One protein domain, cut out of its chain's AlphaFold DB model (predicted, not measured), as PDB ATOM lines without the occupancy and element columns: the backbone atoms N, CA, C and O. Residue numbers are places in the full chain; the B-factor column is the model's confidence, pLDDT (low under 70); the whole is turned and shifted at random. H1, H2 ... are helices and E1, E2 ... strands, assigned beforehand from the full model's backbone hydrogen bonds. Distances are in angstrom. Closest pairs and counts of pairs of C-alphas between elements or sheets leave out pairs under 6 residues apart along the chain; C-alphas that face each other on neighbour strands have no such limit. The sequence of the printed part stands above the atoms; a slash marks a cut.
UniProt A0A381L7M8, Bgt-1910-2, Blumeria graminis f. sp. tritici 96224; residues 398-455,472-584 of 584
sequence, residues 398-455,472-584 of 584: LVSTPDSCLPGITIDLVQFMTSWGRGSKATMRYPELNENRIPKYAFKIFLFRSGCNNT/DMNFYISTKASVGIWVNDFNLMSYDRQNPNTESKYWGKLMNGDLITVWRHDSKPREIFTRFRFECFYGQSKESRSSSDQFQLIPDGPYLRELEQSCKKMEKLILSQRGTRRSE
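AT A GLANCE: This is residues 398 to 455 and 472 to 584 of the 584 residues of the protein "Bgt-1910-2" of Blumeria graminis f. sp. tritici 96224 (UniProt A0A381L7M8). Two strongly twisted sheets, one of six strands and the other, only just so, of four, are face to face as a sandwich, and a single long helix, H1, lies across the other face of the four-stranded sheet; residues 579 to 584, of which 579 to 583 belong to H1, stick out. Three long stretches have no named element: residues 422 to 442, 493 to 507 and 537 to 557, the last with its C-alphas 13 to 23 A from the mean of all C-alphas. The printed part has 171 residues, with ten named strands followed by one named helix, E1 to E10 and then H1. The sheets run E2 E1 E10 E9 E6 E7 and E3 E4 E5 E8, both antiparallel. The class is mixed, helices and strands, with under half of the residues in named elements; the whole is compact, with a radius of gyration of the C-alphas of 15.5 A and spans of 44 by 42 by 29 A.

IN THESE COORDINATES: The larger sheet holds E2, residues 410 to 413; E1, 398 to 400, from C-alpha 398 at (7.354, 49.953, -21.883); E10, 529 to 536, 22.3 A long; E9, 515 to 520, 13.2 A; E6, 485 to 487; and E7, 490 to 492. The smaller holds E3, 417 to 421, 13.8 A; E4, 443 to 448, 15.6 A; E5, 474 to 478, 13.5 A; and E8, 508 to 510. H1, residues 558 to 583, is 38.0 A long and ends with C-alpha 583 at (4.759, 21.133, -11.946).

HOW THE PARTS SIT: In the larger sheet the hairpin E9 and E10 has N 518 and O 530 at 2.9 A, within hydrogen-bond range. E1 pairs with E10 through N 533 and O 399, 2.8 A, and with E2 through N 411 and O 398, 2.9 A. E6 pairs with E9 through N 517 and O 486, 2.7 A, and with E7 through N 487 and O 490, 2.8 A. The facing parts of the two sheets are 9.4 A centre to centre, their planes 25 degrees apart. In the smaller sheet N 445 and O 418 of the hairpin E3 and E4 are 2.8 A apart, N 476 and O 446 of E5 and E4 2.8 A, and N 510 and O 475 of E8 and E5 2.8 A. H1 is on this sheet at a height of 8.2 A, over E3 and E4 and only just over E5, with 3 C-alphas. It runs across the strands, at 72 degrees to E3 on the local plane. The closest C-alphas of E4 and H1 are those of Phe 446 and Cys 567, 6.5 A apart. Every O i to N i+4 pair of H1 is within hydrogen-bond range.

THE WHOLE: The two farthest C-alphas, of Ser 548 and Glu 584, are 51.7 A apart. Residues 456 to 471 are not printed, with 16.8 A between C-alphas 455 and 472 across the cut. The links E3 to E4, E7 to E8 and E10 to H1 are long. The mean pLDDT of the printed part is 95.7; residues 454 to 455 are under 70.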
ATOM      1  N   LEU A 398       8.151  48.931 -22.551       98.62
ATOM      2  CA  LEU A 398       7.354  49.953 -21.883       98.62
ATOM      3  C   LEU A 398       8.169  50.501 -20.728       98.62
ATOM      4  O   LEU A 398       8.535  49.751 -19.823       98.62
ATOM      5  N   VAL A 399       8.428  51.801 -20.752       98.62
ATOM      6  CA  VAL A 399       9.202  52.488 -19.718       98.62
ATOM      7  C   VAL A 399       8.272  53.433 -18.980       98.62
ATOM      8  O   VAL A 399       7.637  54.285 -19.602       98.62
ATOM      9  N   SER A 400       8.152  53.286 -17.662       98.62
ATOM     10  CA  SER A 400       7.352  54.207 -16.858       98.62
ATOM     11  C   SER A 400       7.888  55.622 -17.013       98.62
ATOM     12  O   SER A 400       9.090  55.865 -16.894       98.62
ATOM     13  N   THR A 401       6.989  56.568 -17.242       98.56
ATOM     14  CA  THR A 401       7.371  57.969 -17.372       98.56
ATOM     15  C   THR A 401       7.772  58.547 -16.002       98.56
ATOM     16  O   THR A 401       7.295  58.054 -14.974       98.56
ATOM     17  N   PRO A 402       8.655  59.563 -15.936       98.00
ATOM     18  CA  PRO A 402       9.109  60.131 -14.658       98.00
ATOM     19  C   PRO A 402       8.006  60.815 -13.837       98.00
ATOM     20  O   PRO A 402       8.119  60.917 -12.621       98.00
ATOM     21  N   ASP A 403       6.946  61.279 -14.500       97.75
ATOM     22  CA  ASP A 403       5.735  61.868 -13.913       97.75
ATOM     23  C   ASP A 403       4.729  60.811 -13.413       97.75
ATOM     24  O   ASP A 403       3.731  61.149 -12.780       97.75
ATOM     25  N   SER A 404       4.979  59.526 -13.682       97.94
ATOM     26  CA  SER A 404       4.180  58.419 -13.159       97.94
ATOM     27  C   SER A 404       4.327  58.329 -11.640       97.94
ATOM     28  O   SER A 404       5.429  58.379 -11.098       97.94
ATOM     29  N   CYS A 405       3.224  58.094 -10.932       97.94
ATOM     30  CA  CYS A 405       3.233  57.861  -9.485       97.94
ATOM     31  C   CYS A 405       3.878  56.520  -9.075       97.94
ATOM     32  O   CYS A 405       4.051  56.264  -7.881       97.94
ATOM     33  N   LEU A 406       4.212  55.676 -10.056       97.69
ATOM     34  CA  LEU A 406       5.009  54.457  -9.923       97.69
ATOM     35  C   LEU A 406       6.172  54.494 -10.932       97.69
ATOM     36  O   LEU A 406       6.096  53.829 -11.967       97.69
ATOM     37  N   PRO A 407       7.218  55.305 -10.685       97.06
ATOM     38  CA  PRO A 407       8.344  55.442 -11.602       97.06
ATOM     39  C   PRO A 407       9.252  54.201 -11.582       97.06
ATOM     40  O   PRO A 407       9.197  53.377 -10.672       97.06
ATOM     41  N   GLY A 408      10.117  54.074 -12.593       97.12
ATOM     42  CA  GLY A 408      11.154  53.033 -12.640       97.12
ATOM     43  C   GLY A 408      10.684  51.640 -13.073       97.12
ATOM     44  O   GLY A 408      11.491  50.718 -13.122       97.12
ATOM     45  N   ILE A 409       9.405  51.469 -13.418       98.19
ATOM     46  CA  ILE A 409       8.913  50.214 -13.996       98.19
ATOM     47  C   ILE A 409       9.337  50.141 -15.468       98.19
ATOM     48  O   ILE A 409       8.970  51.010 -16.258       98.19
ATOM     49  N   THR A 410      10.032  49.067 -15.836       98.31
ATOM     50  CA  THR A 410      10.362  48.731 -17.226       98.31
ATOM     51  C   THR A 410       9.841  47.335 -17.548       98.31
ATOM     52  O   THR A 410      10.025  46.404 -16.766       98.31
ATOM     53  N   ILE A 411       9.169  47.192 -18.688       98.12
ATOM     54  CA  ILE A 411       8.588  45.932 -19.167       98.12
ATOM     55  C   ILE A 411       9.191  45.652 -20.540       98.12
ATOM     56  O   ILE A 411       8.887  46.357 -21.503       98.12
ATOM     57  N   ASP A 412      10.029  44.624 -20.635       97.62
ATOM     58  CA  ASP A 412      10.618  44.201 -21.904       97.62
ATOM     59  C   ASP A 412       9.670  43.244 -22.644       97.62
ATOM     60  O   ASP A 412       9.250  42.209 -22.117       97.62
ATOM     61  N   LEU A 413       9.342  43.573 -23.893       96.94
ATOM     62  CA  LEU A 413       8.496  42.763 -24.764       96.94
ATOM     63  C   LEU A 413       9.384  41.853 -25.615       96.94
ATOM     64  O   LEU A 413       9.809  42.198 -26.718       96.94
ATOM     65  N   VAL A 414       9.688  40.684 -25.056       94.75
ATOM     66  CA  VAL A 414      10.539  39.645 -25.670       94.75
ATOM     67  C   VAL A 414       9.734  38.516 -26.326       94.75
ATOM     68  O   VAL A 414      10.305  37.570 -26.854       94.75
ATOM     69  N   GLN A 415       8.404  38.581 -26.264       93.19
ATOM     70  CA  GLN A 415       7.481  37.593 -26.829       93.19
ATOM     71  C   GLN A 415       6.482  38.290 -27.751       93.19
ATOM     72  O   GLN A 415       6.194  39.472 -27.568       93.19
ATOM     73  N   PHE A 416       5.899  37.545 -28.695       93.94
ATOM     74  CA  PHE A 416       4.846  38.072 -29.567       93.94
ATOM     75  C   PHE A 416       3.622  38.548 -28.790       93.94
ATOM     76  O   PHE A 416       2.963  39.487 -29.210       93.94
ATOM     77  N   MET A 417       3.310  37.914 -27.661       95.88
ATOM     78  CA  MET A 417       2.163  38.250 -26.830       95.88
ATOM     79  C   MET A 417       2.619  38.498 -25.397       95.88
ATOM     80  O   MET A 417       3.375  37.716 -24.826       95.88
ATOM     81  N   THR A 418       2.160  39.594 -24.800       97.56
ATOM     82  CA  THR A 418       2.372  39.901 -23.384       97.56
ATOM     83  C   THR A 418       1.082  40.443 -22.779       97.56
ATOM     84  O   THR A 418       0.583  41.473 -23.218       97.56
ATOM     85  N   SER A 419       0.548  39.791 -21.747       97.94
ATOM     86  CA  SER A 419      -0.473  40.363 -20.869       97.94
ATOM     87  C   SER A 419       0.160  40.785 -19.550       97.94
ATOM     88  O   SER A 419       0.920  40.028 -18.952       97.94
ATOM     89  N   TRP A 420      -0.134  42.000 -19.089       98.44
ATOM     90  CA  TRP A 420       0.498  42.575 -17.902       98.44
ATOM     91  C   TRP A 420      -0.520  43.103 -16.892       98.44
ATOM     92  O   TRP A 420      -1.590  43.608 -17.244       98.44
ATOM     93  N   GLY A 421      -0.185  42.979 -15.611       98.38
ATOM     94  CA  GLY A 421      -0.980  43.454 -14.481       98.38
ATOM     95  C   GLY A 421      -0.646  42.691 -13.202       98.38
ATOM     96  O   GLY A 421       0.206  41.807 -13.193       98.38
ATOM     97  N   ARG A 422      -1.320  43.002 -12.091       97.94
ATOM     98  CA  ARG A 422      -1.080  42.314 -10.799       97.94
ATOM     99  C   ARG A 422      -1.786  40.954 -10.657       97.94
ATOM    100  O   ARG A 422      -1.558  40.219  -9.692       97.94
ATOM    101  N   GLY A 423      -2.677  40.623 -11.591       96.88
ATOM    102  CA  GLY A 423      -3.456  39.387 -11.622       96.88
ATOM    103  C   GLY A 423      -2.593  38.154 -11.890       96.88
ATOM    104  O   GLY A 423      -1.602  38.212 -12.610       96.88
ATOM    105  N   SER A 424      -2.979  37.015 -11.316       95.50
ATOM    106  CA  SER A 424      -2.221  35.758 -11.416       95.50
ATOM    107  C   SER A 424      -2.205  35.152 -12.821       95.50
ATOM    108  O   SER A 424      -1.267  34.431 -13.145       95.50
ATOM    109  N   LYS A 425      -3.211  35.457 -13.651       95.00
ATOM    110  CA  LYS A 425      -3.327  34.963 -15.034       95.00
ATOM    111  C   LYS A 425      -2.567  35.814 -16.068       95.00
ATOM    112  O   LYS A 425      -2.644  35.521 -17.253       95.00
ATOM    113  N   ALA A 426      -1.863  36.871 -15.653       96.69
ATOM    114  CA  ALA A 426      -1.063  37.687 -16.568       96.69
ATOM    115  C   ALA A 426       0.215  36.947 -17.001       96.69
ATOM    116  O   ALA A 426       0.900  36.341 -16.168       96.69
ATOM    117  N   THR A 427       0.594  37.039 -18.281       96.12
ATOM    118  CA  THR A 427       1.891  36.516 -18.736       96.12
ATOM    119  C   THR A 427       3.057  37.353 -18.208       96.12
ATOM    120  O   THR A 427       4.185  36.893 -18.167       96.12
ATOM    121  N   MET A 428       2.851  38.541 -17.670       97.12
ATOM    122  CA  MET A 428       3.861  39.220 -16.873       97.12
ATOM    123  C   MET A 428       3.191  39.863 -15.671       97.12
ATOM    124  O   MET A 428       2.421  40.812 -15.793       97.12
ATOM    125  N   ARG A 429       3.455  39.301 -14.490       97.62
ATOM    126  CA  ARG A 429       2.807  39.730 -13.257       97.62
ATOM    127  C   ARG A 429       3.605  40.850 -12.605       97.62
ATOM    128  O   ARG A 429       4.805  40.705 -12.389       97.62
ATOM    129  N   TYR A 430       2.928  41.933 -12.246       98.25
ATOM    130  CA  TYR A 430       3.501  42.956 -11.378       98.25
ATOM    131  C   TYR A 430       3.698  42.384  -9.958       98.25
ATOM    132  O   TYR A 430       2.760  41.769  -9.439       98.25
ATOM    133  N   PRO A 431       4.882  42.539  -9.336       97.44
ATOM    134  CA  PRO A 431       5.217  41.852  -8.087       97.44
ATOM    135  C   PRO A 431       4.349  42.278  -6.896       97.44
ATOM    136  O   PRO A 431       3.969  41.432  -6.084       97.44
ATOM    137  N   GLU A 432       3.983  43.557  -6.791       97.62
ATOM    138  CA  GLU A 432       3.226  44.057  -5.640       97.62
ATOM    139  C   GLU A 432       1.714  43.874  -5.832       97.62
ATOM    140  O   GLU A 432       1.041  44.594  -6.569       97.62
ATOM    141  N   LEU A 433       1.141  42.895  -5.130       96.81
ATOM    142  CA  LEU A 433      -0.268  42.502  -5.300       96.81
ATOM    143  C   LEU A 433      -1.270  43.506  -4.719       96.81
ATOM    144  O   LEU A 433      -2.424  43.571  -5.166       96.81
ATOM    145  N   ASN A 434      -0.810  44.271  -3.728       97.44
ATOM    146  CA  ASN A 434      -1.587  45.266  -2.995       97.44
ATOM    147  C   ASN A 434      -1.564  46.644  -3.667       97.44
ATOM    148  O   ASN A 434      -2.306  47.536  -3.256       97.44
ATOM    149  N   GLU A 435      -0.753  46.816  -4.713       97.81
ATOM    150  CA  GLU A 435      -0.667  48.068  -5.448       97.81
ATOM    151  C   GLU A 435      -1.908  48.256  -6.333       97.81
ATOM    152  O   GLU A 435      -2.039  47.702  -7.427       97.81
ATOM    153  N   ASN A 436      -2.865  49.039  -5.840       97.25
ATOM    154  CA  ASN A 436      -4.141  49.266  -6.517       97.25
ATOM    155  C   ASN A 436      -4.035  50.216  -7.719       97.25
ATOM    156  O   ASN A 436      -4.956  50.246  -8.538       97.25
ATOM    157  N   ARG A 437      -2.920  50.946  -7.852       97.81
ATOM    158  CA  ARG A 437      -2.609  51.789  -9.017       97.81
ATOM    159  C   ARG A 437      -2.159  50.967 -10.228       97.81
ATOM    160  O   ARG A 437      -1.966  51.527 -11.305       97.81
ATOM    161  N   ILE A 438      -2.032  49.646 -10.073       98.44
ATOM    162  CA  ILE A 438      -1.892  48.681 -11.164       98.44
ATOM    163  C   ILE A 438      -3.180  47.842 -11.262       98.44
ATOM    164  O   ILE A 438      -3.541  47.122 -10.323       98.44
ATOM    165  N   PRO A 439      -3.918  47.880 -12.387       98.38
ATOM    166  CA  PRO A 439      -5.066  46.998 -12.584       98.38
ATOM    167  C   PRO A 439      -4.680  45.510 -12.529       98.38
ATOM    168  O   PRO A 439      -3.558  45.123 -12.863       98.38
ATOM    169  N   LYS A 440      -5.632  44.638 -12.155       97.81
ATOM    170  CA  LYS A 440      -5.412  43.174 -12.165       97.81
ATOM    171  C   LYS A 440      -4.954  42.685 -13.543       97.81
ATOM    172  O   LYS A 440      -4.000  41.926 -13.626       97.81
ATOM    173  N   TYR A 441      -5.589  43.176 -14.600       98.06
ATOM    174  CA  TYR A 441      -5.253  42.866 -15.986       98.06
ATOM    175  C   TYR A 441      -5.220  44.179 -16.765       98.06
ATOM    176  O   TYR A 441      -6.235  44.616 -17.299       98.06
ATOM    177  N   ALA A 442      -4.084  44.874 -16.715       98.25
ATOM    178  CA  ALA A 442      -3.960  46.240 -17.211       98.25
ATOM    179  C   ALA A 442      -4.052  46.302 -18.737       98.25
ATOM    180  O   ALA A 442      -4.853  47.070 -19.264       98.25
ATOM    181  N   PHE A 443      -3.291  45.471 -19.447       98.50
ATOM    182  CA  PHE A 443      -3.345  45.396 -20.906       98.50
ATOM    183  C   PHE A 443      -2.846  44.052 -21.435       98.50
ATOM    184  O   PHE A 443      -2.168  43.302 -20.728       98.50
ATOM    185  N   LYS A 444      -3.169  43.780 -22.699       98.06
ATOM    186  CA  LYS A 444      -2.512  42.785 -23.547       98.06
ATOM    187  C   LYS A 444      -1.875  43.524 -24.717       98.06
ATOM    188  O   LYS A 444      -2.533  44.361 -25.326       98.06
ATOM    189  N   ILE A 445      -0.615  43.232 -25.009       98.50
ATOM    190  CA  ILE A 445       0.091  43.707 -26.196       98.50
ATOM    191  C   ILE A 445       0.424  42.499 -27.062       98.50
ATOM    192  O   ILE A 445       0.928  41.493 -26.558       98.50
ATOM    193  N   PHE A 446       0.128  42.603 -28.353       97.75
ATOM    194  CA  PHE A 446       0.324  41.534 -29.318       97.75
ATOM    195  C   PHE A 446       0.997  42.061 -30.585       97.75
ATOM    196  O   PHE A 446       0.534  43.029 -31.186       97.75
ATOM    197  N   LEU A 447       2.101  41.432 -30.974       96.50
ATOM    198  CA  LEU A 447       2.799  41.644 -32.232       96.50
ATOM    199  C   LEU A 447       2.165  40.732 -33.284       96.50
ATOM    200  O   LEU A 447       2.243  39.505 -33.189       96.50
ATOM    201  N   PHE A 448       1.504  41.336 -34.265       95.88
ATOM    202  CA  PHE A 448       0.647  40.633 -35.208       95.88
ATOM    203  C   PHE A 448       0.842  41.105 -36.646       95.88
ATOM    204  O   PHE A 448       1.135  42.272 -36.918       95.88
ATOM    205  N   ARG A 449       0.603  40.170 -37.562       93.94
ATOM    206  CA  ARG A 449       0.483  40.389 -38.995       93.94
ATOM    207  C   ARG A 449      -0.579  39.438 -39.531       93.94
ATOM    208  O   ARG A 449      -0.537  38.250 -39.227       93.94
ATOM    209  N   SER A 450      -1.501  39.964 -40.329       91.94
ATOM    210  CA  SER A 450      -2.557  39.152 -40.944       91.94
ATOM    211  C   SER A 450      -1.980  38.199 -41.990       91.94
ATOM    212  O   SER A 450      -0.966  38.498 -42.624       91.94
ATOM    213  N   GLY A 451      -2.589  37.021 -42.111       87.38
ATOM    214  CA  GLY A 451      -2.134  35.927 -42.966       87.38
ATOM    215  C   GLY A 451      -0.935  35.156 -42.409       87.38
ATOM    216  O   GLY A 451      -0.481  34.194 -43.024       87.38
ATOM    217  N   CYS A 452      -0.407  35.553 -41.247       80.81
ATOM    218  CA  CYS A 452       0.698  34.873 -40.596       80.81
ATOM    219  C   CYS A 452       0.169  34.018 -39.447       80.81
ATOM    220  O   CYS A 452      -0.297  34.532 -38.429       80.81
ATOM    221  N   ASN A 453       0.295  32.699 -39.579       72.75
ATOM    222  CA  ASN A 453       0.068  31.785 -38.469       72.75
ATOM    223  C   ASN A 453       1.201  31.968 -37.450       72.75
ATOM    224  O   ASN A 453       2.194  31.246 -37.477       72.75
ATOM    225  N   ASN A 454       1.048  32.922 -36.528       68.06
ATOM    226  CA  ASN A 454       2.024  33.258 -35.479       68.06
ATOM    227  C   ASN A 454       2.253  32.129 -34.453       68.06
ATOM    228  O   ASN A 454       2.752  32.371 -33.365       68.06
ATOM    229  N   THR A 455       1.842  30.898 -34.747       66.25
ATOM    230  CA  THR A 455       1.818  29.778 -33.802       66.25
ATOM    231  C   THR A 455       3.130  29.032 -33.724       66.25
ATOM    232  O   THR A 455       3.315  28.239 -32.805       66.25
ATOM    233  N   ASP A 472       6.607  44.023 -41.800       90.19
ATOM    234  CA  ASP A 472       5.126  44.062 -41.903       90.19
ATOM    235  C   ASP A 472       4.374  43.819 -40.584       90.19
ATOM    236  O   ASP A 472       3.141  43.817 -40.527       90.19
ATOM    237  N   MET A 473       5.109  43.561 -39.507       94.50
ATOM    238  CA  MET A 473       4.542  43.276 -38.195       94.50
ATOM    239  C   MET A 473       4.167  44.574 -37.473       94.50
ATOM    240  O   MET A 473       4.879  45.576 -37.544       94.50
ATOM    241  N   ASN A 474       3.054  44.544 -36.743       96.88
ATOM    242  CA  ASN A 474       2.536  45.688 -36.000       96.88
ATOM    243  C   ASN A 474       2.186  45.292 -34.565       96.88
ATOM    244  O   ASN A 474       1.714  44.183 -34.314       96.88
ATOM    245  N   PHE A 475       2.399  46.206 -33.624       98.00
ATOM    246  CA  PHE A 475       1.969  46.041 -32.242       98.00
ATOM    247  C   PHE A 475       0.544  46.537 -32.054       98.00
ATOM    248  O   PHE A 475       0.177  47.620 -32.506       98.00
ATOM    249  N   TYR A 476      -0.233  45.761 -31.314       98.50
ATOM    250  CA  TYR A 476      -1.609  46.069 -30.965       98.50
ATOM    251  C   TYR A 476      -1.811  45.951 -29.466       98.50
ATOM    252  O   TYR A 476      -1.187  45.110 -28.821       98.50
ATOM    253  N   ILE A 477      -2.688  46.787 -28.916       98.75
ATOM    254  CA  ILE A 477      -3.022  46.807 -27.494       98.75
ATOM    255  C   ILE A 477      -4.523  46.645 -27.268       98.75
ATOM    256  O   ILE A 477      -5.336  47.252 -27.967       98.75
ATOM    257  N   SER A 478      -4.878  45.861 -26.254       98.62
ATOM    258  CA  SER A 478      -6.223  45.755 -25.681       98.62
ATOM    259  C   SER A 478      -6.164  45.797 -24.152       98.62
ATOM    260  O   SER A 478      -5.087  45.720 -23.554       98.62
ATOM    261  N   THR A 479      -7.313  45.938 -23.481       98.56
ATOM    262  CA  THR A 479      -7.366  46.021 -22.013       98.56
ATOM    263  C   THR A 479      -8.498  45.222 -21.368       98.56
ATOM    264  O   THR A 479      -9.631  45.150 -21.852       98.56
ATOM    265  N   LYS A 480      -8.193  44.664 -20.191       97.88
ATOM    266  CA  LYS A 480      -9.143  44.053 -19.249       97.88
ATOM    267  C   LYS A 480      -9.261  44.867 -17.944       97.88
ATOM    268  O   LYS A 480      -9.797  44.386 -16.945       97.88
ATOM    269  N   ALA A 481      -8.758  46.107 -17.929       97.94
ATOM    270  CA  ALA A 481      -8.829  46.990 -16.773       97.94
ATOM    271  C   ALA A 481     -10.267  47.478 -16.562       97.94
ATOM    272  O   ALA A 481     -10.966  47.831 -17.506       97.94
ATOM    273  N   SER A 482     -10.726  47.546 -15.311       96.88
ATOM    274  CA  SER A 482     -12.147  47.799 -15.036       96.88
ATOM    275  C   SER A 482     -12.664  49.160 -15.512       96.88
ATOM    276  O   SER A 482     -13.865  49.273 -15.756       96.88
ATOM    277  N   VAL A 483     -11.786  50.158 -15.625       97.12
ATOM    278  CA  VAL A 483     -12.088  51.522 -16.102       97.12
ATOM    279  C   VAL A 483     -11.579  51.741 -17.540       97.12
ATOM    280  O   VAL A 483     -11.818  52.788 -18.126       97.12
ATOM    281  N   GLY A 484     -10.923  50.739 -18.137       98.00
ATOM    282  CA  GLY A 484     -10.124  50.909 -19.349       98.00
ATOM    283  C   GLY A 484      -8.733  51.478 -19.058       98.00
ATOM    284  O   GLY A 484      -8.300  51.535 -17.903       98.00
ATOM    285  N   ILE A 485      -8.036  51.860 -20.124       98.62
ATOM    286  CA  ILE A 485      -6.733  52.538 -20.099       98.62
ATOM    287  C   ILE A 485      -6.745  53.679 -21.116       98.62
ATOM    288  O   ILE A 485      -7.606  53.716 -21.987       98.62
ATOM    289  N   TRP A 486      -5.771  54.585 -21.059       98.56
ATOM    290  CA  TRP A 486      -5.664  55.678 -22.027       98.56
ATOM    291  C   TRP A 486      -4.394  55.557 -22.856       98.56
ATOM    292  O   TRP A 486      -3.322  55.413 -22.276       98.56
ATOM    293  N   VAL A 487      -4.497  55.676 -24.177       98.56
ATOM    294  CA  VAL A 487      -3.353  55.729 -25.098       98.56
ATOM    295  C   VAL A 487      -3.366  57.083 -25.797       98.56
ATOM    296  O   VAL A 487      -4.322  57.385 -26.500       98.56
ATOM    297  N   ASN A 488      -2.354  57.925 -25.569       97.62
ATOM    298  CA  ASN A 488      -2.330  59.321 -26.045       97.62
ATOM    299  C   ASN A 488      -3.642  60.065 -25.726       97.62
ATOM    300  O   ASN A 488      -4.251  60.692 -26.587       97.62
ATOM    301  N   ASP A 489      -4.121  59.905 -24.490       96.81
ATOM    302  CA  ASP A 489      -5.404  60.419 -23.985       96.81
ATOM    303  C   ASP A 489      -6.684  59.849 -24.619       96.81
ATOM    304  O   ASP A 489      -7.775  60.108 -24.106       96.81
ATOM    305  N   PHE A 490      -6.579  58.974 -25.621       98.06
ATOM    306  CA  PHE A 490      -7.704  58.186 -26.113       98.06
ATOM    307  C   PHE A 490      -8.061  57.077 -25.120       98.06
ATOM    308  O   PHE A 490      -7.216  56.261 -24.756       98.06
ATOM    309  N   ASN A 491      -9.322  57.018 -24.691       98.12
ATOM    310  CA  ASN A 491      -9.778  56.042 -23.707       98.12
ATOM    311  C   ASN A 491     -10.116  54.690 -24.360       98.12
ATOM    312  O   ASN A 491     -11.177  54.522 -24.961       98.12
ATOM    313  N   LEU A 492      -9.221  53.716 -24.218       98.50
ATOM    314  CA  LEU A 492      -9.415  52.341 -24.660       98.50
ATOM    315  C   LEU A 492     -10.265  51.580 -23.635       98.50
ATOM    316  O   LEU A 492      -9.817  51.255 -22.531       98.50
ATOM    317  N   MET A 493     -11.505  51.286 -24.016       98.12
ATOM    318  CA  MET A 493     -12.460  50.562 -23.180       98.12
ATOM    319  C   MET A 493     -12.104  49.091 -23.004       98.12
ATOM    320  O   MET A 493     -11.482  48.461 -23.856       98.12
ATOM    321  N   SER A 494     -12.548  48.530 -21.881       97.44
ATOM    322  CA  SER A 494     -12.461  47.098 -21.629       97.44
ATOM    323  C   SER A 494     -13.736  46.384 -22.069       97.44
ATOM    324  O   SER A 494     -14.839  46.903 -21.902       97.44
ATOM    325  N   TYR A 495     -13.582  45.170 -22.592       97.31
ATOM    326  CA  TYR A 495     -14.683  44.257 -22.877       97.31
ATOM    327  C   TYR A 495     -14.660  43.087 -21.894       97.31
ATOM    328  O   TYR A 495     -13.606  42.489 -21.677       97.31
ATOM    329  N   ASP A 496     -15.816  42.778 -21.305       96.25
ATOM    330  CA  ASP A 496     -15.995  41.704 -20.320       96.25
ATOM    331  C   ASP A 496     -14.877  41.654 -19.255       96.25
ATOM    332  O   ASP A 496     -14.109  40.705 -19.113       96.25
ATOM    333  N   ARG A 497     -14.765  42.751 -18.500       94.06
ATOM    334  CA  ARG A 497     -13.732  42.961 -17.469       94.06
ATOM    335  C   ARG A 497     -13.742  41.941 -16.321       94.06
ATOM    336  O   ARG A 497     -12.812  41.940 -15.517       94.06
ATOM    337  N   GLN A 498     -14.806  41.149 -16.173       93.06
ATOM    338  CA  GLN A 498     -14.906  40.135 -15.118       93.06
ATOM    339  C   GLN A 498     -14.143  38.867 -15.502       93.06
ATOM    340  O   GLN A 498     -13.525  38.249 -14.635       93.06
ATOM    341  N   ASN A 499     -14.096  38.551 -16.798       94.31
ATOM    342  CA  ASN A 499     -13.436  37.362 -17.309       94.31
ATOM    343  C   ASN A 499     -12.190  37.750 -18.128       94.31
ATOM    344  O   ASN A 499     -12.283  38.116 -19.299       94.31
ATOM    345  N   PRO A 500     -10.973  37.650 -17.564       91.81
ATOM    346  CA  PRO A 500      -9.744  37.993 -18.295       91.81
ATOM    347  C   PRO A 500      -9.464  37.074 -19.496       91.81
ATOM    348  O   PRO A 500      -8.719  37.453 -20.404       91.81
ATOM    349  N   ASN A 501     -10.071  35.884 -19.487       91.00
ATOM    350  CA  ASN A 501      -9.908  34.838 -20.492       91.00
ATOM    351  C   ASN A 501     -10.855  35.003 -21.689       91.00
ATOM    352  O   ASN A 501     -10.689  34.306 -22.690       91.00
ATOM    353  N   THR A 502     -11.862  35.877 -21.593       95.31
ATOM    354  CA  THR A 502     -12.736  36.155 -22.733       95.31
ATOM    355  C   THR A 502     -12.049  37.076 -23.717       95.31
ATOM    356  O   THR A 502     -11.073  37.763 -23.397       95.31
ATOM    357  N   GLU A 503     -12.581  37.079 -24.930       95.81
ATOM    358  CA  GLU A 503     -12.013  37.825 -26.038       95.81
ATOM    359  C   GLU A 503     -11.992  39.328 -25.758       95.81
ATOM    360  O   GLU A 503     -12.735  39.833 -24.909       95.81
ATOM    361  N   SER A 504     -11.098  40.050 -26.420       96.50
ATOM    362  CA  SER A 504     -11.058  41.508 -26.368       96.50
ATOM    363  C   SER A 504     -11.735  42.079 -27.608       96.50
ATOM    364  O   SER A 504     -11.345  41.782 -28.731       96.50
ATOM    365  N   LYS A 505     -12.757  42.919 -27.409       96.81
ATOM    366  CA  LYS A 505     -13.459  43.581 -28.519       96.81
ATOM    367  C   LYS A 505     -12.713  44.810 -29.039       96.81
ATOM    368  O   LYS A 505     -12.776  45.120 -30.217       96.81
ATOM    369  N   TYR A 506     -12.010  45.521 -28.160       98.31
ATOM    370  CA  TYR A 506     -11.373  46.789 -28.501       98.31
ATOM    371  C   TYR A 506      -9.863  46.617 -28.569       98.31
ATOM    372  O   TYR A 506      -9.208  46.373 -27.551       98.31
ATOM    373  N   TRP A 507      -9.334  46.779 -29.776       98.62
ATOM    374  CA  TRP A 507      -7.908  46.787 -30.058       98.62
ATOM    375  C   TRP A 507      -7.530  48.087 -30.747       98.62
ATOM    376  O   TRP A 507      -8.296  48.604 -31.557       98.62
ATOM    377  N   GLY A 508      -6.340  48.598 -30.457       98.38
ATOM    378  CA  GLY A 508      -5.757  49.702 -31.212       98.38
ATOM    379  C   GLY A 508      -4.300  49.434 -31.544       98.38
ATOM    380  O   GLY A 508      -3.608  48.703 -30.832       98.38
ATOM    381  N   LYS A 509      -3.846  49.999 -32.660       98.12
ATOM    382  CA  LYS A 509      -2.457  49.891 -33.113       98.12
ATOM    383  C   LYS A 509      -1.571  50.765 -32.231       98.12
ATOM    384  O   LYS A 509      -1.922  51.919 -32.014       98.12
ATOM    385  N   LEU A 510      -0.442  50.247 -31.755       98.44
ATOM    386  CA  LEU A 510       0.589  51.006 -31.043       98.44
ATOM    387  C   LEU A 510       1.704  51.443 -31.994       98.44
ATOM    388  O   LEU A 510       2.100  50.690 -32.887       98.44
ATOM    389  N   MET A 511       2.236  52.634 -31.750       98.31
ATOM    390  CA  MET A 511       3.360  53.227 -32.474       98.31
ATOM    391  C   MET A 511       4.408  53.728 -31.480       98.31
ATOM    392  O   MET A 511       4.090  54.048 -30.332       98.31
ATOM    393  N   ASN A 512       5.666  53.792 -31.905       98.44
ATOM    394  CA  ASN A 512       6.768  54.219 -31.055       98.44
ATOM    395  C   ASN A 512       6.513  55.619 -30.473       98.44
ATOM    396  O   ASN A 512       6.130  56.547 -31.184       98.44
ATOM    397  N   GLY A 513       6.743  55.769 -29.170       98.19
ATOM    398  CA  GLY A 513       6.501  57.001 -28.424       98.19
ATOM    399  C   GLY A 513       5.111  57.112 -27.790       98.19
ATOM    400  O   GLY A 513       4.920  58.015 -26.977       98.19
ATOM    401  N   ASP A 514       4.170  56.206 -28.089       98.69
ATOM    402  CA  ASP A 514       2.822  56.240 -27.506       98.69
ATOM    403  C   ASP A 514       2.851  56.226 -25.966       98.69
ATOM    404  O   ASP A 514       3.583  55.456 -25.335       98.69
ATOM    405  N   LEU A 515       2.010  57.066 -25.353       98.62
ATOM    406  CA  LEU A 515       1.858  57.179 -23.904       98.62
ATOM    407  C   LEU A 515       0.648  56.380 -23.419       98.62
ATOM    408  O   LEU A 515      -0.498  56.748 -23.670       98.62
ATOM    409  N   ILE A 516       0.899  55.320 -22.654       98.75
ATOM    410  CA  ILE A 516      -0.117  54.414 -22.119       98.75
ATOM    411  C   ILE A 516      -0.314  54.704 -20.632       98.75
ATOM    412  O   ILE A 516       0.533  54.390 -19.801       98.75
ATOM    413  N   THR A 517      -1.449  55.295 -20.271       98.75
ATOM    414  CA  THR A 517      -1.845  55.521 -18.877       98.75
ATOM    415  C   THR A 517      -2.753  54.385 -18.406       98.75
ATOM    416  O   THR A 517      -3.899  54.293 -18.842       98.75
ATOM    417  N   VAL A 518      -2.264  53.525 -17.511       98.62
ATOM    418  CA  VAL A 518      -2.999  52.326 -17.046       98.62
ATOM    419  C   VAL A 518      -3.899  52.585 -15.843       98.62
ATOM    420  O   VAL A 518      -4.787  51.790 -15.542       98.62
ATOM    421  N   TRP A 519      -3.658  53.683 -15.131       98.50
ATOM    422  CA  TRP A 519      -4.436  54.093 -13.970       98.50
ATOM    423  C   TRP A 519      -4.350  55.608 -13.797       98.50
ATOM    424  O   TRP A 519      -3.305  56.206 -14.057       98.50
ATOM    425  N   ARG A 520      -5.447  56.225 -13.357       98.19
ATOM    426  CA  ARG A 520      -5.555  57.656 -13.052       98.19
ATOM    427  C   ARG A 520      -6.331  57.805 -11.748       98.19
ATOM    428  O   ARG A 520      -7.272  57.054 -11.508       98.19
ATOM    429  N   HIS A 521      -5.952  58.769 -10.919       97.81
ATOM    430  CA  HIS A 521      -6.677  59.075  -9.690       97.81
ATOM    431  C   HIS A 521      -8.001  59.792  -9.998       97.81
ATOM    432  O   HIS A 521      -7.992  60.798 -10.704       97.81
ATOM    433  N   ASP A 522      -9.115  59.356  -9.403       96.25
ATOM    434  CA  ASP A 522     -10.460  59.897  -9.678       96.25
ATOM    435  C   ASP A 522     -10.550  61.426  -9.513       96.25
ATOM    436  O   ASP A 522     -11.069  62.120 -10.384       96.25
ATOM    437  N   SER A 523     -10.019  61.975  -8.413       97.19
ATOM    438  CA  SER A 523     -10.098  63.421  -8.128       97.19
ATOM    439  C   SER A 523      -9.037  64.262  -8.839       97.19
ATOM    440  O   SER A 523      -9.166  65.478  -8.912       97.19
ATOM    441  N   LYS A 524      -7.947  63.632  -9.291       96.38
ATOM    442  CA  LYS A 524      -6.742  64.309  -9.798       96.38
ATOM    443  C   LYS A 524      -6.159  63.555 -11.002       96.38
ATOM    444  O   LYS A 524      -4.977  63.206 -10.999       96.38
ATOM    445  N   PRO A 525      -6.966  63.286 -12.045       94.50
ATOM    446  CA  PRO A 525      -6.591  62.354 -13.109       94.50
ATOM    447  C   PRO A 525      -5.432  62.849 -13.984       94.50
ATOM    448  O   PRO A 525      -4.821  62.053 -14.691       94.50
ATOM    449  N   ARG A 526      -5.138  64.157 -13.943       95.00
ATOM    450  CA  ARG A 526      -4.035  64.804 -14.668       95.00
ATOM    451  C   ARG A 526      -2.756  64.967 -13.845       95.00
ATOM    452  O   ARG A 526      -1.745  65.331 -14.423       95.00
ATOM    453  N   GLU A 527      -2.799  64.731 -12.534       96.62
ATOM    454  CA  GLU A 527      -1.642  64.907 -11.636       96.62
ATOM    455  C   GLU A 527      -1.118  63.566 -11.122       96.62
ATOM    456  O   GLU A 527       0.084  63.393 -10.970       96.62
ATOM    457  N   ILE A 528      -2.016  62.619 -10.830       97.69
ATOM    458  CA  ILE A 528      -1.656  61.343 -10.214       97.69
ATOM    459  C   ILE A 528      -2.129  60.215 -11.124       97.69
ATOM    460  O   ILE A 528      -3.325  59.923 -11.224       97.69
ATOM    461  N   PHE A 529      -1.178  59.577 -11.793       98.19
ATOM    462  CA  PHE A 529      -1.435  58.503 -12.743       98.19
ATOM    463  C   PHE A 529      -0.252  57.541 -12.827       98.19
ATOM    464  O   PHE A 529       0.866  57.883 -12.455       98.19
ATOM    465  N   THR A 530      -0.501  56.340 -13.339       98.56
ATOM    466  CA  THR A 530       0.552  55.394 -13.723       98.56
ATOM    467  C   THR A 530       0.634  55.365 -15.241       98.56
ATOM    468  O   THR A 530      -0.336  54.965 -15.895       98.56
ATOM    469  N   ARG A 531       1.760  55.805 -15.808       98.56
ATOM    470  CA  ARG A 531       1.928  55.987 -17.255       98.56
ATOM    471  C   ARG A 531       3.239  55.392 -17.754       98.56
ATOM    472  O   ARG A 531       4.266  55.478 -17.093       98.56
ATOM    473  N   PHE A 532       3.175  54.815 -18.945       98.75
ATOM    474  CA  PHE A 532       4.288  54.221 -19.665       98.75
ATOM    475  C   PHE A 532       4.465  54.904 -21.016       98.75
ATOM    476  O   PHE A 532       3.481  55.290 -21.641       98.75
ATOM    477  N   ARG A 533       5.707  55.004 -21.481       98.62
ATOM    478  CA  ARG A 533       6.050  55.277 -22.875       98.62
ATOM    479  C   ARG A 533       6.379  53.958 -23.561       98.62
ATOM    480  O   ARG A 533       7.177  53.177 -23.042       98.62
ATOM    481  N   PHE A 534       5.759  53.717 -24.706       98.69
ATOM    482  CA  PHE A 534       6.049  52.573 -25.554       98.69
ATOM    483  C   PHE A 534       7.240  52.877 -26.464       98.69
ATOM    484  O   PHE A 534       7.226  53.850 -27.211       98.69
ATOM    485  N   GLU A 535       8.277  52.049 -26.393       98.44
ATOM    486  CA  GLU A 535       9.497  52.153 -27.191       98.44
ATOM    487  C   GLU A 535       9.608  50.910 -28.070       98.44
ATOM    488  O   GLU A 535       9.767  49.799 -27.571       98.44
ATOM    489  N   CYS A 536       9.475  51.071 -29.382       97.69
ATOM    490  CA  CYS A 536       9.404  49.963 -30.323       97.69
ATOM    491  C   CYS A 536      10.663  49.891 -31.185       97.69
ATOM    492  O   CYS A 536      11.127  50.899 -31.713       97.69
ATOM    493  N   PHE A 537      11.198  48.682 -31.364       95.88
ATOM    494  CA  PHE A 537      12.419  48.443 -32.136       95.88
ATOM    495  C   PHE A 537      12.188  47.558 -33.367       95.88
ATOM    496  O   PHE A 537      13.127  47.324 -34.129       95.88
ATOM    497  N   TYR A 538      10.955  47.090 -33.582       94.44
ATOM    498  CA  TYR A 538      10.625  46.051 -34.554       94.44
ATOM    499  C   TYR A 538       9.322  46.344 -35.317       94.44
ATOM    500  O   TYR A 538       8.368  46.868 -34.743       94.44
ATOM    501  N   GLY A 539       9.260  45.957 -36.596       94.69
ATOM    502  CA  GLY A 539       8.076  46.132 -37.448       94.69
ATOM    503  C   GLY A 539       7.765  47.591 -37.816       94.69
ATOM    504  O   GLY A 539       8.591  48.480 -37.598       94.69
ATOM    505  N   GLN A 540       6.567  47.851 -38.355       95.50
ATOM    506  CA  GLN A 540       6.136  49.212 -38.744       95.50
ATOM    507  C   GLN A 540       5.812  50.080 -37.522       95.50
ATOM    508  O   GLN A 540       5.918  51.301 -37.573       95.50
ATOM    509  N   SER A 541       5.476  49.463 -36.385       96.88
ATOM    510  CA  SER A 541       5.257  50.168 -35.114       96.88
ATOM    511  C   SER A 541       6.508  50.857 -34.558       96.88
ATOM    512  O   SER A 541       6.398  51.608 -33.593       96.88
ATOM    513  N   LYS A 542       7.692  50.618 -35.140       97.19
ATOM    514  CA  LYS A 542       8.931  51.346 -34.830       97.19
ATOM    515  C   LYS A 542       8.841  52.830 -35.200       97.19
ATOM    516  O   LYS A 542       9.529  53.657 -34.604       97.19
ATOM    517  N   GLU A 543       8.021  53.169 -36.186       96.88
ATOM    518  CA  GLU A 543       7.811  54.556 -36.583       96.88
ATOM    519  C   GLU A 543       7.033  55.310 -35.500       96.88
ATOM    520  O   GLU A 543       6.213  54.743 -34.775       96.88
ATOM    521  N   SER A 544       7.328  56.601 -35.357       97.25
ATOM    522  CA  SER A 544       6.557  57.468 -34.461       97.25
ATOM    523  C   SER A 544       5.304  57.949 -35.184       97.25
ATOM    524  O   SER A 544       5.319  58.099 -36.406       97.25
ATOM    525  N   ARG A 545       4.222  58.217 -34.447       96.69
ATOM    526  CA  ARG A 545       3.028  58.811 -35.063       96.69
ATOM    527  C   ARG A 545       3.358  60.161 -35.681       96.69
ATOM    528  O   ARG A 545       4.124  60.943 -35.116       96.69
ATOM    529  N   SER A 546       2.727  60.450 -36.816       96.44
ATOM    530  CA  SER A 546       2.673  61.822 -37.315       96.44
ATOM    531  C   SER A 546       1.890  62.692 -36.327       96.44
ATOM    532  O   SER A 546       1.004  62.200 -35.632       96.44
ATOM    533  N   SER A 547       2.180  63.992 -36.262       93.62
ATOM    534  CA  SER A 547       1.476  64.919 -35.361       93.62
ATOM    535  C   SER A 547      -0.035  65.001 -35.618       93.62
ATOM    536  O   SER A 547      -0.785  65.385 -34.724       93.62
ATOM    537  N   SER A 548      -0.480  64.637 -36.823       94.50
ATOM    538  CA  SER A 548      -1.889  64.554 -37.214       94.50
ATOM    539  C   SER A 548      -2.534  63.193 -36.940       94.50
ATOM    540  O   SER A 548      -3.760  63.103 -36.946       94.50
ATOM    541  N   ASP A 549      -1.747  62.133 -36.738       95.31
ATOM    542  CA  ASP A 549      -2.277  60.785 -36.547       95.31
ATOM    543  C   ASP A 549      -2.628  60.534 -35.078       95.31
ATOM    544  O   ASP A 549      -1.776  60.557 -34.187       95.31
ATOM    545  N   GLN A 550      -3.908  60.278 -34.826       96.69
ATOM    546  CA  GLN A 550      -4.414  59.941 -33.502       96.69
ATOM    547  C   GLN A 550      -4.415  58.427 -33.284       96.69
ATOM    548  O   GLN A 550      -4.399  57.632 -34.221       96.69
ATOM    549  N   PHE A 551      -4.464  58.008 -32.020       97.81
ATOM    550  CA  PHE A 551      -4.683  56.601 -31.702       97.81
ATOM    551  C   PHE A 551      -6.070  56.170 -32.195       97.81
ATOM    552  O   PHE A 551      -7.083  56.747 -31.798       97.81
ATOM    553  N   GLN A 552      -6.109  55.151 -33.053       96.81
ATOM    554  CA  GLN A 552      -7.334  54.646 -33.665       96.81
ATOM    555  C   GLN A 552      -7.580  53.192 -33.265       96.81
ATOM    556  O   GLN A 552      -6.656  52.372 -33.193       96.81
ATOM    557  N   LEU A 553      -8.852  52.881 -33.017       98.31
ATOM    558  CA  LEU A 553      -9.305  51.512 -32.822       98.31
ATOM    559  C   LEU A 553      -9.372  50.789 -34.163       98.31
ATOM    560  O   LEU A 553      -9.755  51.364 -35.180       98.31
ATOM    561  N   ILE A 554      -9.037  49.507 -34.140       98.12
ATOM    562  CA  ILE A 554      -9.256  48.621 -35.274       98.12
ATOM    563  C   ILE A 554     -10.771  48.419 -35.411       98.12
ATOM    564  O   ILE A 554     -11.413  48.054 -34.421       98.12
ATOM    565  N   PRO A 555     -11.358  48.641 -36.599       97.75
ATOM    566  CA  PRO A 555     -12.782  48.423 -36.805       97.75
ATOM    567  C   PRO A 555     -13.145  46.940 -36.667       97.75
ATOM    568  O   PRO A 555     -12.357  46.051 -37.011       97.75
ATOM    569  N   ASP A 556     -14.368  46.680 -36.200       97.31
ATOM    570  CA  ASP A 556     -14.932  45.331 -36.157       97.31
ATOM    571  C   ASP A 556     -14.912  44.725 -37.575       97.31
ATOM    572  O   ASP A 556     -15.423  45.309 -38.531       97.31
ATOM    573  N   GLY A 557     -14.291  43.553 -37.736       97.00
ATOM    574  CA  GLY A 557     -14.084  42.961 -39.058       97.00
ATOM    575  C   GLY A 557     -13.338  41.624 -39.039       97.00
ATOM    576  O   GLY A 557     -13.000  41.106 -37.972       97.00
ATOM    577  N   PRO A 558     -13.078  41.019 -40.214       96.56
ATOM    578  CA  PRO A 558     -12.309  39.774 -40.316       96.56
ATOM    579  C   PRO A 558     -10.889  39.925 -39.753       96.56
ATOM    580  O   PRO A 558     -10.439  39.042 -39.034       96.56
ATOM    581  N   TYR A 559     -10.246  41.074 -39.985       96.44
ATOM    582  CA  TYR A 559      -8.912  41.377 -39.462       96.44
ATOM    583  C   TYR A 559      -8.861  41.338 -37.928       96.44
ATOM    584  O   TYR A 559      -7.994  40.695 -37.343       96.44
ATOM    585  N   LEU A 560      -9.826  41.988 -37.268       96.94
ATOM    586  CA  LEU A 560      -9.916  42.009 -35.809       96.94
ATOM    587  C   LEU A 560     -10.158  40.608 -35.233       96.94
ATOM    588  O   LEU A 560      -9.545  40.237 -34.235       96.94
ATOM    589  N   ARG A 561     -11.024  39.817 -35.879       96.56
ATOM    590  CA  ARG A 561     -11.294  38.429 -35.473       96.56
ATOM    591  C   ARG A 561     -10.046  37.557 -35.574       96.56
ATOM    592  O   ARG A 561      -9.758  36.813 -34.642       96.56
ATOM    593  N   GLU A 562      -9.299  37.669 -36.669       96.50
ATOM    594  CA  GLU A 562      -8.042  36.940 -36.867       96.50
ATOM    595  C   GLU A 562      -6.997  37.321 -35.807       96.50
ATOM    596  O   GLU A 562      -6.363  36.446 -35.205       96.50
ATOM    597  N   LEU A 563      -6.856  38.623 -35.538       96.50
ATOM    598  CA  LEU A 563      -5.956  39.160 -34.521       96.50
ATOM    599  C   LEU A 563      -6.286  38.609 -33.127       96.50
ATOM    600  O   LEU A 563      -5.397  38.112 -32.433       96.50
ATOM    601  N   GLU A 564      -7.558  38.645 -32.731       96.94
ATOM    602  CA  GLU A 564      -8.004  38.163 -31.423       96.94
ATOM    603  C   GLU A 564      -7.822  36.646 -31.279       96.94
ATOM    604  O   GLU A 564      -7.278  36.178 -30.276       96.94
ATOM    605  N   GLN A 565      -8.213  35.864 -32.290       95.62
ATOM    606  CA  GLN A 565      -8.043  34.406 -32.288       95.62
ATOM    607  C   GLN A 565      -6.566  34.013 -32.165       95.62
ATOM    608  O   GLN A 565      -6.213  33.133 -31.371       95.62
ATOM    609  N   SER A 566      -5.697  34.703 -32.904       95.25
ATOM    610  CA  SER A 566      -4.248  34.498 -32.854       95.25
ATOM    611  C   SER A 566      -3.672  34.867 -31.487       95.25
ATOM    612  O   SER A 566      -2.897  34.095 -30.916       95.25
ATOM    613  N   CYS A 567      -4.101  36.000 -30.918       95.75
ATOM    614  CA  CYS A 567      -3.691  36.430 -29.584       95.75
ATOM    615  C   CYS A 567      -4.102  35.407 -28.517       95.75
ATOM    616  O   CYS A 567      -3.280  35.013 -27.692       95.75
ATOM    617  N   LYS A 568      -5.353  34.934 -28.545       95.06
ATOM    618  CA  LYS A 568      -5.895  33.958 -27.587       95.06
ATOM    619  C   LYS A 568      -5.166  32.617 -27.663       95.06
ATOM    620  O   LYS A 568      -4.835  32.034 -26.629       95.06
ATOM    621  N   LYS A 569      -4.868  32.141 -28.879       94.44
ATOM    622  CA  LYS A 569      -4.084  30.916 -29.098       94.44
ATOM    623  C   LYS A 569      -2.674  31.048 -28.517       94.44
ATOM    624  O   LYS A 569      -2.221  30.143 -27.819       94.44
ATOM    625  N   MET A 570      -2.013  32.184 -28.750       93.88
ATOM    626  CA  MET A 570      -0.678  32.458 -28.213       93.88
ATOM    627  C   MET A 570      -0.681  32.604 -26.684       93.88
ATOM    628  O   MET A 570       0.179  32.046 -26.008       93.88
ATOM    629  N   GLU A 571      -1.667  33.298 -26.113       94.62
ATOM    630  CA  GLU A 571      -1.809  33.441 -24.660       94.62
ATOM    631  C   GLU A 571      -1.986  32.077 -23.982       94.62
ATOM    632  O   GLU A 571      -1.298  31.784 -23.003       94.62
ATOM    633  N   LYS A 572      -2.844  31.208 -24.540       94.12
ATOM    634  CA  LYS A 572      -3.039  29.839 -24.042       94.12
ATOM    635  C   LYS A 572      -1.733  29.042 -24.072       94.12
ATOM    636  O   LYS A 572      -1.422  28.379 -23.087       94.12
ATOM    637  N   LEU A 573      -0.965  29.146 -25.158       93.12
ATOM    638  CA  LEU A 573       0.327  28.470 -25.306       93.12
ATOM    639  C   LEU A 573       1.352  28.942 -24.260       93.12
ATOM    640  O   LEU A 573       2.024  28.128 -23.633       93.12
ATOM    641  N   ILE A 574       1.461  30.254 -24.032       93.25
ATOM    642  CA  ILE A 574       2.394  30.808 -23.036       93.25
ATOM    643  C   ILE A 574       1.996  30.375 -21.619       93.25
ATOM    644  O   ILE A 574       2.859  30.063 -20.793       93.25
ATOM    645  N   LEU A 575       0.696  30.366 -21.315       92.88
ATOM    646  CA  LEU A 575       0.197  29.951 -20.006       92.88
ATOM    647  C   LEU A 575       0.372  28.446 -19.771       92.88
ATOM    648  O   LEU A 575       0.784  28.074 -18.672       92.88
ATOM    649  N   SER A 576       0.142  27.594 -20.777       93.62
ATOM    650  CA  SER A 576       0.350  26.146 -20.641       93.62
ATOM    651  C   SER A 576       1.822  25.812 -20.397       93.62
ATOM    652  O   SER A 576       2.128  25.099 -19.447       93.62
ATOM    653  N   GLN A 577       2.744  26.425 -21.148       92.50
ATOM    654  CA  GLN A 577       4.192  26.253 -20.946       92.50
ATOM    655  C   GLN A 577       4.649  26.646 -19.533       92.50
ATOM    656  O   GLN A 577       5.600  26.081 -18.995       92.50
ATOM    657  N   ARG A 578       3.989  27.627 -18.911       90.44
ATOM    658  CA  ARG A 578       4.276  28.035 -17.528       90.44
ATOM    659  C   ARG A 578       3.687  27.109 -16.486       90.44
ATOM    660  O   ARG A 578       4.272  27.007 -15.414       90.44
ATOM    661  N   GLY A 579       2.538  26.504 -16.776       90.56
ATOM    662  CA  GLY A 579       1.951  25.468 -15.934       90.56
ATOM    663  C   GLY A 579       2.907  24.288 -15.812       90.56
ATOM    664  O   GLY A 579       3.288  23.939 -14.701       90.56
ATOM    665  N   THR A 580       3.396  23.785 -16.950       90.56
ATOM    666  CA  THR A 580       4.341  22.658 -17.005       90.56
ATOM    667  C   THR A 580       5.629  22.930 -16.219       90.56
ATOM    668  O   THR A 580       6.023  22.121 -15.391       90.56
ATOM    669  N   ARG A 581       6.232  24.119 -16.367       87.31
ATOM    670  CA  ARG A 581       7.454  24.504 -15.625       87.31
ATOM    671  C   ARG A 581       7.272  24.711 -14.118       87.31
ATOM    672  O   ARG A 581       8.245  25.008 -13.439       87.31
ATOM    673  N   ARG A 582       6.034  24.734 -13.620       83.75
ATOM    674  CA  ARG A 582       5.745  24.828 -12.180       83.75
ATOM    675  C   ARG A 582       5.431  23.471 -11.562       83.75
ATOM    676  O   ARG A 582       5.498  23.368 -10.343       83.75
ATOM    677  N   SER A 583       4.987  22.514 -12.373       83.56
ATOM    678  CA  SER A 583       4.759  21.133 -11.946       83.56
ATOM    679  C   SER A 583       6.036  20.294 -11.979       83.56
ATOM    680  O   SER A 583       6.133  19.344 -11.210       83.56
ATOM    681  N   GLU A 584       6.973  20.635 -12.870       70.06
ATOM    682  CA  GLU A 584       8.377  20.192 -12.831       70.06
ATOM    683  C   GLU A 584       9.136  20.904 -11.706       70.06
ATOM    684  O   GLU A 584       9.930  20.221 -11.019       70.06
TER     685      GLU A 584